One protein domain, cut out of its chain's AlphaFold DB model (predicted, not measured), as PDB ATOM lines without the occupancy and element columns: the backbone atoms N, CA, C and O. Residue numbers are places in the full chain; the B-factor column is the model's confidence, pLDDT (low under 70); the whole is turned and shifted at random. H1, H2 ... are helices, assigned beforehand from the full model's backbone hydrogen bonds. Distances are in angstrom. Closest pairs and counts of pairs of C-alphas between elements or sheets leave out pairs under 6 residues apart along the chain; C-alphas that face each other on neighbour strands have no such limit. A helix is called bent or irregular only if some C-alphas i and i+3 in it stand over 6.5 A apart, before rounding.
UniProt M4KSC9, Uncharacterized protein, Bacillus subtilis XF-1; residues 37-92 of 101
ATOM      1  N   LEU A  37      12.514   3.174 158.936       94.38
ATOM      2  CA  LEU A  37      11.430   2.733 159.796       94.38
ATOM      3  C   LEU A  37      10.142   3.484 159.471       94.38
ATOM      4  O   LEU A  37      10.119   4.702 159.250       94.38
ATOM      5  N   THR A  38       9.042   2.753 159.520       95.81
ATOM      6  CA  THR A  38       7.709   3.309 159.716       95.81
ATOM      7  C   THR A  38       7.529   3.810 161.150       95.81
ATOM      8  O   THR A  38       8.303   3.501 162.059       95.81
ATOM      9  N   ARG A  39       6.448   4.561 161.373       95.31
ATOM     10  CA  ARG A  39       6.021   4.972 162.712       95.31
ATOM     11  C   ARG A  39       5.826   3.775 163.651       95.31
ATOM     12  O   ARG A  39       6.266   3.828 164.793       95.31
ATOM     13  N   GLU A  40       5.181   2.711 163.177       94.62
ATOM     14  CA  GLU A  40       4.902   1.517 163.985       94.62
ATOM     15  C   GLU A  40       6.179   0.760 164.350       94.62
ATOM     16  O   GLU A  40       6.341   0.321 165.487       94.62
ATOM     17  N   GLU A  41       7.122   0.641 163.416       94.12
ATOM     18  CA  GLU A  41       8.422   0.024 163.693       94.12
ATOM     19  C   GLU A  41       9.227   0.863 164.680       94.12
ATOM     20  O   GLU A  41       9.724   0.315 165.662       94.12
ATOM     21  N   ALA A  42       9.287   2.186 164.504       94.25
ATOM     22  CA  ALA A  42       9.954   3.079 165.450       94.25
ATOM     23  C   ALA A  42       9.340   3.000 166.861       94.25
ATOM     24  O   ALA A  42      10.074   3.002 167.849       94.25
ATOM     25  N   MET A  43       8.017   2.838 166.977       94.25
ATOM     26  CA  MET A  43       7.357   2.570 168.261       94.25
ATOM     27  C   MET A  43       7.811   1.250 168.890       94.25
ATOM     28  O   MET A  43       8.019   1.198 170.104       94.25
ATOM     29  N   LYS A  44       8.010   0.193 168.087       91.81
ATOM     30  CA  LYS A  44       8.561  -1.084 168.570       91.81
ATOM     31  C   LYS A  44      10.003  -0.923 169.060       91.81
ATOM     32  O   LYS A  44      10.327  -1.505 170.093       91.81
ATOM     33  N   VAL A  45      10.825  -0.115 168.377       90.19
ATOM     34  CA  VAL A  45      12.209   0.198 168.793       90.19
ATOM     35  C   VAL A  45      12.226   0.943 170.123       90.19
ATOM     36  O   VAL A  45      12.883   0.518 171.067       90.19
ATOM     37  N   LEU A  46      11.479   2.044 170.206       91.06
ATOM     38  CA  LEU A  46      11.477   2.944 171.360       91.06
ATOM     39  C   LEU A  46      10.625   2.435 172.530       91.06
ATOM     40  O   LEU A  46      10.622   3.055 173.589       91.06
ATOM     41  N   ARG A  47       9.867   1.346 172.329       92.06
ATOM     42  CA  ARG A  47       8.914   0.786 173.302       92.06
ATOM     43  C   ARG A  47       7.966   1.851 173.872       92.06
ATOM     44  O   ARG A  47       7.695   1.878 175.068       92.06
ATOM     45  N   CYS A  48       7.455   2.732 173.010       94.31
ATOM     46  CA  CYS A  48       6.571   3.825 173.411       94.31
ATOM     47  C   CYS A  48       5.187   3.731 172.755       94.31
ATOM     48  O   CYS A  48       5.012   3.136 171.691       94.31
ATOM     49  N   GLY A  49       4.189   4.327 173.413       97.44
ATOM     50  CA  GLY A  49       2.822   4.394 172.904       97.44
ATOM     51  C   GLY A  49       2.644   5.416 171.769       97.44
ATOM     52  O   GLY A  49       3.491   6.292 171.570       97.44
ATOM     53  N   PRO A  50       1.512   5.360 171.045       97.81
ATOM     54  CA  PRO A  50       1.265   6.203 169.876       97.81
ATOM     55  C   PRO A  50       1.269   7.699 170.209       97.81
ATOM     56  O   PRO A  50       1.824   8.482 169.445       97.81
ATOM     57  N   THR A  51       0.718   8.110 171.354       98.06
ATOM     58  CA  THR A  51       0.720   9.521 171.774       98.06
ATOM     59  C   THR A  51       2.144  10.057 171.893       98.06
ATOM     60  O   THR A  51       2.488  11.047 171.254       98.06
ATOM     61  N   LYS A  52       3.011   9.332 172.614       97.75
ATOM     62  CA  LYS A  52       4.419   9.709 172.771       97.75
ATOM     63  C   LYS A  52       5.148   9.734 171.429       97.75
ATOM     64  O   LYS A  52       5.917  10.654 171.178       97.75
ATOM     65  N   MET A  53       4.879   8.774 170.546       97.50
ATOM     66  CA  MET A  53       5.480   8.771 169.213       97.50
ATOM     67  C   MET A  53       5.057   9.992 168.384       97.50
ATOM     68  O   MET A  53       5.885  10.558 167.679       97.50
ATOM     69  N   SER A  54       3.795  10.432 168.472       97.12
ATOM     70  CA  SER A  54       3.352  11.675 167.820       97.12
ATOM     71  C   SER A  54       4.093  12.894 168.344       97.12
ATOM     72  O   SER A  54       4.546  13.702 167.541       97.12
ATOM     73  N   GLU A  55       4.236  13.007 169.665       97.69
ATOM     74  CA  GLU A  55       4.992  14.097 170.287       97.69
ATOM     75  C   GLU A  55       6.448  14.101 169.809       97.69
ATOM     76  O   GLU A  55       6.960  15.144 169.418       97.69
ATOM     77  N   LEU A  56       7.102  12.933 169.780       96.94
ATOM     78  CA  LEU A  56       8.477  12.794 169.296       96.94
ATOM     79  C   LEU A  56       8.606  13.189 167.824       96.94
ATOM     80  O   LEU A  56       9.455  14.006 167.497       96.94
ATOM     81  N   MET A  57       7.740  12.678 166.946       95.62
ATOM     82  CA  MET A  57       7.773  13.003 165.513       95.62
ATOM     83  C   MET A  57       7.455  14.473 165.203       95.62
ATOM     84  O   MET A  57       7.745  14.923 164.098       95.62
ATOM     85  N   ALA A  58       6.842  15.203 166.138       95.38
ATOM     86  CA  ALA A  58       6.584  16.635 166.011       95.38
ATOM     87  C   ALA A  58       7.758  17.506 166.489       95.38
ATOM     88  O   ALA A  58       7.757  18.714 166.247       95.38
ATOM     89  N   ARG A  59       8.755  16.927 167.171       95.19
ATOM     90  CA  ARG A  59       9.930  17.676 167.618       95.19
ATOM     91  C   ARG A  59      10.807  18.075 166.420       95.19
ATOM     92  O   ARG A  59      11.103  17.213 165.594       95.19
ATOM     93  N   PRO A  60      11.303  19.325 166.359       93.12
ATOM     94  CA  PRO A  60      12.178  19.775 165.272       93.12
ATOM     95  C   PRO A  60      13.499  19.001 165.158       93.12
ATOM     96  O   PRO A  60      14.077  18.934 164.080       93.12
ATOM     97  N   ASP A  61      13.991  18.442 166.267       94.06
ATOM     98  CA  ASP A  61      15.272  17.733 166.338       94.06
ATOM     99  C   ASP A  61      15.153  16.218 166.115       94.06
ATOM    100  O   ASP A  61      16.167  15.524 166.045       94.06
ATOM    101  N   PHE A  62      13.931  15.685 166.026       96.56
ATOM    102  CA  PHE A  62      13.706  14.255 165.845       96.56
ATOM    103  C   PHE A  62      13.854  13.868 164.359       96.56
ATOM    104  O   PHE A  62      13.362  14.586 163.489       96.56
ATOM    105  N   PRO A  63      14.507  12.736 164.025       96.06
ATOM    106  CA  PRO A  63      14.964  12.446 162.662       96.06
ATOM    107  C   PRO A  63      13.853  11.891 161.751       96.06
ATOM    108  O   PRO A  63      13.934  10.770 161.246       96.06
ATOM    109  N   VAL A  64      12.795  12.672 161.536       97.06
ATOM    110  CA  VAL A  64      11.727  12.356 160.579       97.06
ATOM    111  C   VAL A  64      12.079  12.911 159.208       97.06
ATOM    112  O   VAL A  64      12.380  14.089 159.046       97.06
ATOM    113  N   ASN A  65      11.966  12.059 158.197       95.31
ATOM    114  CA  ASN A  65      12.013  12.449 156.802       95.31
ATOM    115  C   ASN A  65      10.583  12.615 156.264       95.31
ATOM    116  O   ASN A  65       9.860  11.632 156.068       95.31
ATOM    117  N   ASN A  66      10.175  13.867 156.040       92.62
ATOM    118  CA  ASN A  66       8.844  14.208 155.534       92.62
ATOM    119  C   ASN A  66       8.687  13.951 154.027       92.62
ATOM    120  O   ASN A  66       7.597  13.566 153.610       92.62
ATOM    121  N   GLU A  67       9.766  14.064 153.249       93.38
ATOM    122  CA  GLU A  67       9.763  13.909 151.783       93.38
ATOM    123  C   GLU A  67       9.399  12.487 151.339       93.38
ATOM    124  O   GLU A  67       8.843  12.279 150.266       93.38
ATOM    125  N   VAL A  68       9.666  11.488 152.188       90.19
ATOM    126  CA  VAL A  68       9.422  10.065 151.885       90.19
ATOM    127  C   VAL A  68       8.218   9.506 152.660       90.19
ATOM    128  O   VAL A  68       8.132   8.310 152.938       90.19
ATOM    129  N   GLY A  69       7.278  10.373 153.053       89.19
ATOM    130  CA  GLY A  69       6.052   9.971 153.749       89.19
ATOM    131  C   GLY A  69       6.235   9.741 155.252       89.19
ATOM    132  O   GLY A  69       5.753   8.743 155.792       89.19
ATOM    133  N   LYS A  70       6.928  10.666 155.934       90.62
ATOM    134  CA  LYS A  70       7.158  10.672 157.396       90.62
ATOM    135  C   LYS A  70       7.818   9.392 157.918       90.62
ATOM    136  O   LYS A  70       7.327   8.751 158.851       90.62
ATOM    137  N   LYS A  71       8.937   9.012 157.302       95.88
ATOM    138  CA  LYS A  71       9.731   7.833 157.681       95.88
ATOM    139  C   LYS A  71      10.928   8.219 158.537       95.88
ATOM    140  O   LYS A  71      11.325   9.378 158.557       95.88
ATOM    141  N   ILE A  72      11.501   7.253 159.248       96.12
ATOM    142  CA  ILE A  72      12.568   7.502 160.223       96.12
ATOM    143  C   ILE A  72      13.785   6.645 159.864       96.12
ATOM    144  O   ILE A  72      13.726   5.423 160.001       96.12
ATOM    145  N   PRO A  73      14.902   7.229 159.403       94.88
ATOM    146  CA  PRO A  73      16.119   6.466 159.151       94.88
ATOM    147  C   PRO A  73      16.655   5.846 160.450       94.88
ATOM    148  O   PRO A  73      16.933   6.560 161.416       94.88
ATOM    149  N   LYS A  74      16.835   4.518 160.476       92.50
ATOM    150  CA  LYS A  74      17.240   3.756 161.674       92.50
ATOM    151  C   LYS A  74      18.515   4.313 162.306       92.50
ATOM    152  O   LYS A  74      18.560   4.555 163.504       92.50
ATOM    153  N   HIS A  75      19.542   4.549 161.493       89.81
ATOM    154  CA  HIS A  75      20.839   5.038 161.963       89.81
ATOM    155  C   HIS A  75      20.753   6.431 162.614       89.81
ATOM    156  O   HIS A  75      21.409   6.670 163.625       89.81
ATOM    157  N   LEU A  76      19.916   7.337 162.089       93.50
ATOM    158  CA  LEU A  76      19.704   8.658 162.692       93.50
ATOM    159  C   LEU A  76      18.888   8.573 163.979       93.50
ATOM    160  O   LEU A  76      19.170   9.315 164.915       93.50
ATOM    161  N   LEU A  77      17.916   7.656 164.052       93.94
ATOM    162  CA  LEU A  77      17.174   7.404 165.286       93.94
ATOM    163  C   LEU A  77      18.112   6.965 166.416       93.94
ATOM    164  O   LEU A  77      18.024   7.513 167.509       93.94
ATOM    165  N   ILE A  78      19.035   6.035 166.150       89.88
ATOM    166  CA  ILE A  78      20.022   5.596 167.147       89.88
ATOM    167  C   ILE A  78      20.915   6.762 167.593       89.88
ATOM    168  O   ILE A  78      21.011   7.015 168.791       89.88
ATOM    169  N   LYS A  79      21.472   7.542 166.654       86.69
ATOM    170  CA  LYS A  79      22.262   8.744 166.991       86.69
ATOM    171  C   LYS A  79      21.471   9.739 167.847       86.69
ATOM    172  O   LYS A  79      22.011  10.322 168.784       86.69
ATOM    173  N   TRP A  80      20.193   9.946 167.534       92.56
ATOM    174  CA  TRP A  80      19.327  10.837 168.303       92.56
ATOM    175  C   TRP A  80      19.090  10.313 169.727       92.56
ATOM    176  O   TRP A  80      19.148  11.106 170.666       92.56
ATOM    177  N   ILE A  81      18.881   9.001 169.909       89.31
ATOM    178  CA  ILE A  81      18.741   8.371 171.237       89.31
ATOM    179  C   ILE A  81      20.010   8.584 172.067       89.31
ATOM    180  O   ILE A  81      19.924   9.029 173.210       89.31
ATOM    181  N   GLU A  82      21.179   8.304 171.489       85.69
ATOM    182  CA  GLU A  82      22.474   8.497 172.149       85.69
ATOM    183  C   GLU A  82      22.662   9.953 172.582       85.69
ATOM    184  O   GLU A  82      22.991  10.216 173.736       85.69
ATOM    185  N   ARG A  83      22.370  10.907 171.689       84.00
ATOM    186  CA  ARG A  83      22.462  12.342 171.987       84.00
ATOM    187  C   ARG A  83      21.487  12.790 173.074       84.00
ATOM    188  O   ARG A  83      21.837  13.633 173.883       84.00
ATOM    189  N   ASN A  84      20.276  12.238 173.110       86.62
ATOM    190  CA  ASN A  84      19.256  12.591 174.104       86.62
ATOM    191  C   ASN A  84      19.375  11.761 175.399       86.62
ATOM    192  O   ASN A  84      18.477  11.800 176.244       86.62
ATOM    193  N   THR A  85      20.468  11.012 175.576       85.81
ATOM    194  CA  THR A  85      20.768  10.280 176.809       85.81
ATOM    195  C   THR A  85      21.765  11.077 177.645       85.81
ATOM    196  O   THR A  85      22.938  11.164 177.295       85.81
ATOM    197  N   ARG A  86      21.313  11.607 178.791       79.06
ATOM    198  CA  ARG A  86      22.111  12.475 179.688       79.06
ATOM    199  C   ARG A  86      23.502  11.929 179.999       79.06
ATOM    200  O   ARG A  86      24.478  12.662 179.963       79.06
ATOM    201  N   TRP A  87      23.602  10.620 180.230       78.62
ATOM    202  CA  TRP A  87      24.877   9.977 180.533       78.62
ATOM    203  C   TRP A  87      25.928  10.201 179.436       78.62
ATOM    204  O   TRP A  87      27.095  10.408 179.754       78.62
ATOM    205  N   ILE A  88      25.529  10.195 178.160       69.94
ATOM    206  CA  ILE A  88      26.444  10.406 177.034       69.94
ATOM    207  C   ILE A  88      26.965  11.846 177.031       69.94
ATOM    208  O   ILE A  88      28.164  12.053 176.873       69.94
ATOM    209  N   GLU A  89      26.101  12.830 177.277       70.69
ATOM    210  CA  GLU A  89      26.523  14.232 177.403       70.69
ATOM    211  C   GLU A  89      27.472  14.445 178.592       70.69
ATOM    212  O   GLU A  89      28.449  15.183 178.490       70.69
ATOM    213  N   GLU A  90      27.216  13.766 179.710       74.12
ATOM    214  CA  GLU A  90      27.970  13.935 180.956       74.12
ATOM    215  C   GLU A  90      29.317  13.187 180.966       74.12
ATOM    216  O   GLU A  90      30.238  13.599 181.670       74.12
ATOM    217  N   ASN A  91      29.454  12.092 180.206       73.88
ATOM    218  CA  ASN A  91      30.573  11.150 180.364       73.88
ATOM    219  C   ASN A  91      31.415  10.940 179.100       73.88
ATOM    220  O   ASN A  91      32.450  10.272 179.165       73.88
ATOM    221  N   THR A  92      31.028  11.485 177.942       76.62
ATOM    222  CA  THR A  92      31.820  11.333 176.715       76.62
ATOM    223  C   THR A  92      31.855  12.592 175.854       76.62
ATOM    224  O   THR A  92      30.944  13.407 175.840       76.62
TER     225      THR A  92
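Overview. This is residues 37 to 92 of the 101 residues of an uncharacterized protein of Bacillus subtilis XF-1 (UniProt M4KSC9). The model is a small helical body with an arm: two short helices, H1 and H2, stand about perpendicular to each other, a long loop of residues 58 to 73 swings out from the end of H2 and returns, and H3, the longest helix, starts near H1 and leads away into residues 82 to 92, which stick out with the short helix H4 among them. This arm at one end and the loop around Gly 69 at the other make the longest axis. The printed part has 56 residues with four named helices, in the order H1, H2, H3, H4, and no named strand; the class is all helix, and the helices hold 32 of the 56 residues. The whole is compact by its radius of gyration of the C-alphas, 11.6 A, yet elongated in outline, with spans of 36 by 23 by 17 A.

Along the chain. Begin with the longest helix, H3, residues 74 to 83. Find C-alpha 74 at (17.240, 3.756, 161.674); from there the helix runs to C-alpha 83 at (22.462, 12.342, 171.987), a length of 14.4 A. Two residues further on, H4 covers residues 86 to 91 and measures 8.6 A from first to last C-alpha, ending at C-alpha 91 at (30.573, 11.150, 180.364). Now go back to the first helix, H1, residues 39 to 46: it begins at C-alpha 39 at (6.021, 4.972, 162.712) and is 10.4 A long. H2, residues 50 to 57, is also 10.4 A long. None of the four helices is bent or irregular.

Arrangement. Look first at H3, which touches no helix. It is near H1, with 9 pairs of C-alphas within 10 A but no pair within 8 A. H3 and H2 are apart, although they follow each other in the chain. At its other end, look at Glu 82 and Ile 88: their C-alphas, the closest of H3 and H4, are 6.6 A apart, and the two helices are close but not clearly touching. H3 and H4 run the same way at a steep tilt of 69 degrees, only just short of about perpendicular. H4 is apart from H1 and from H2. Turn now to H1 and H2, which only just touch, with 3 pairs of C-alphas within 8 A. Their closest C-alphas are those of Met 43 and Met 53, 6.5 A apart, and their lines are about perpendicular, at 89 degrees. Follow the backbone O and N atoms inside H1, H2, H3 and H4, and you will find each O i to N i+4 pair within hydrogen-bond range.

Size, cuts and confidence. The two C-alphas farthest apart are those of Gly 69 and Asn 91, at 36.2 A; the first and last printed C-alphas, of Leu 37 and Thr 92, are 27.9 A apart. Residues 82 to 92, of which 86 to 91 belong to H4, stand free; without them the body of 45 residues spans 24 by 17 by 17 A, with a radius of gyration of 9.4 A. The links from H1 to H2 and from H3 to H4 are tight, with 3 and 2 residues between the helices. The link from H2 to H3 is long: residues 58 to 73 hold no named element, and their C-alphas lie 5 to 17 A from the mean of all C-alphas. The printed part has no cut. The mean pLDDT of the printed part is 91.0; look for the lower values in H4, with a mean of 74, where residue 88 is the one printed residue under 70.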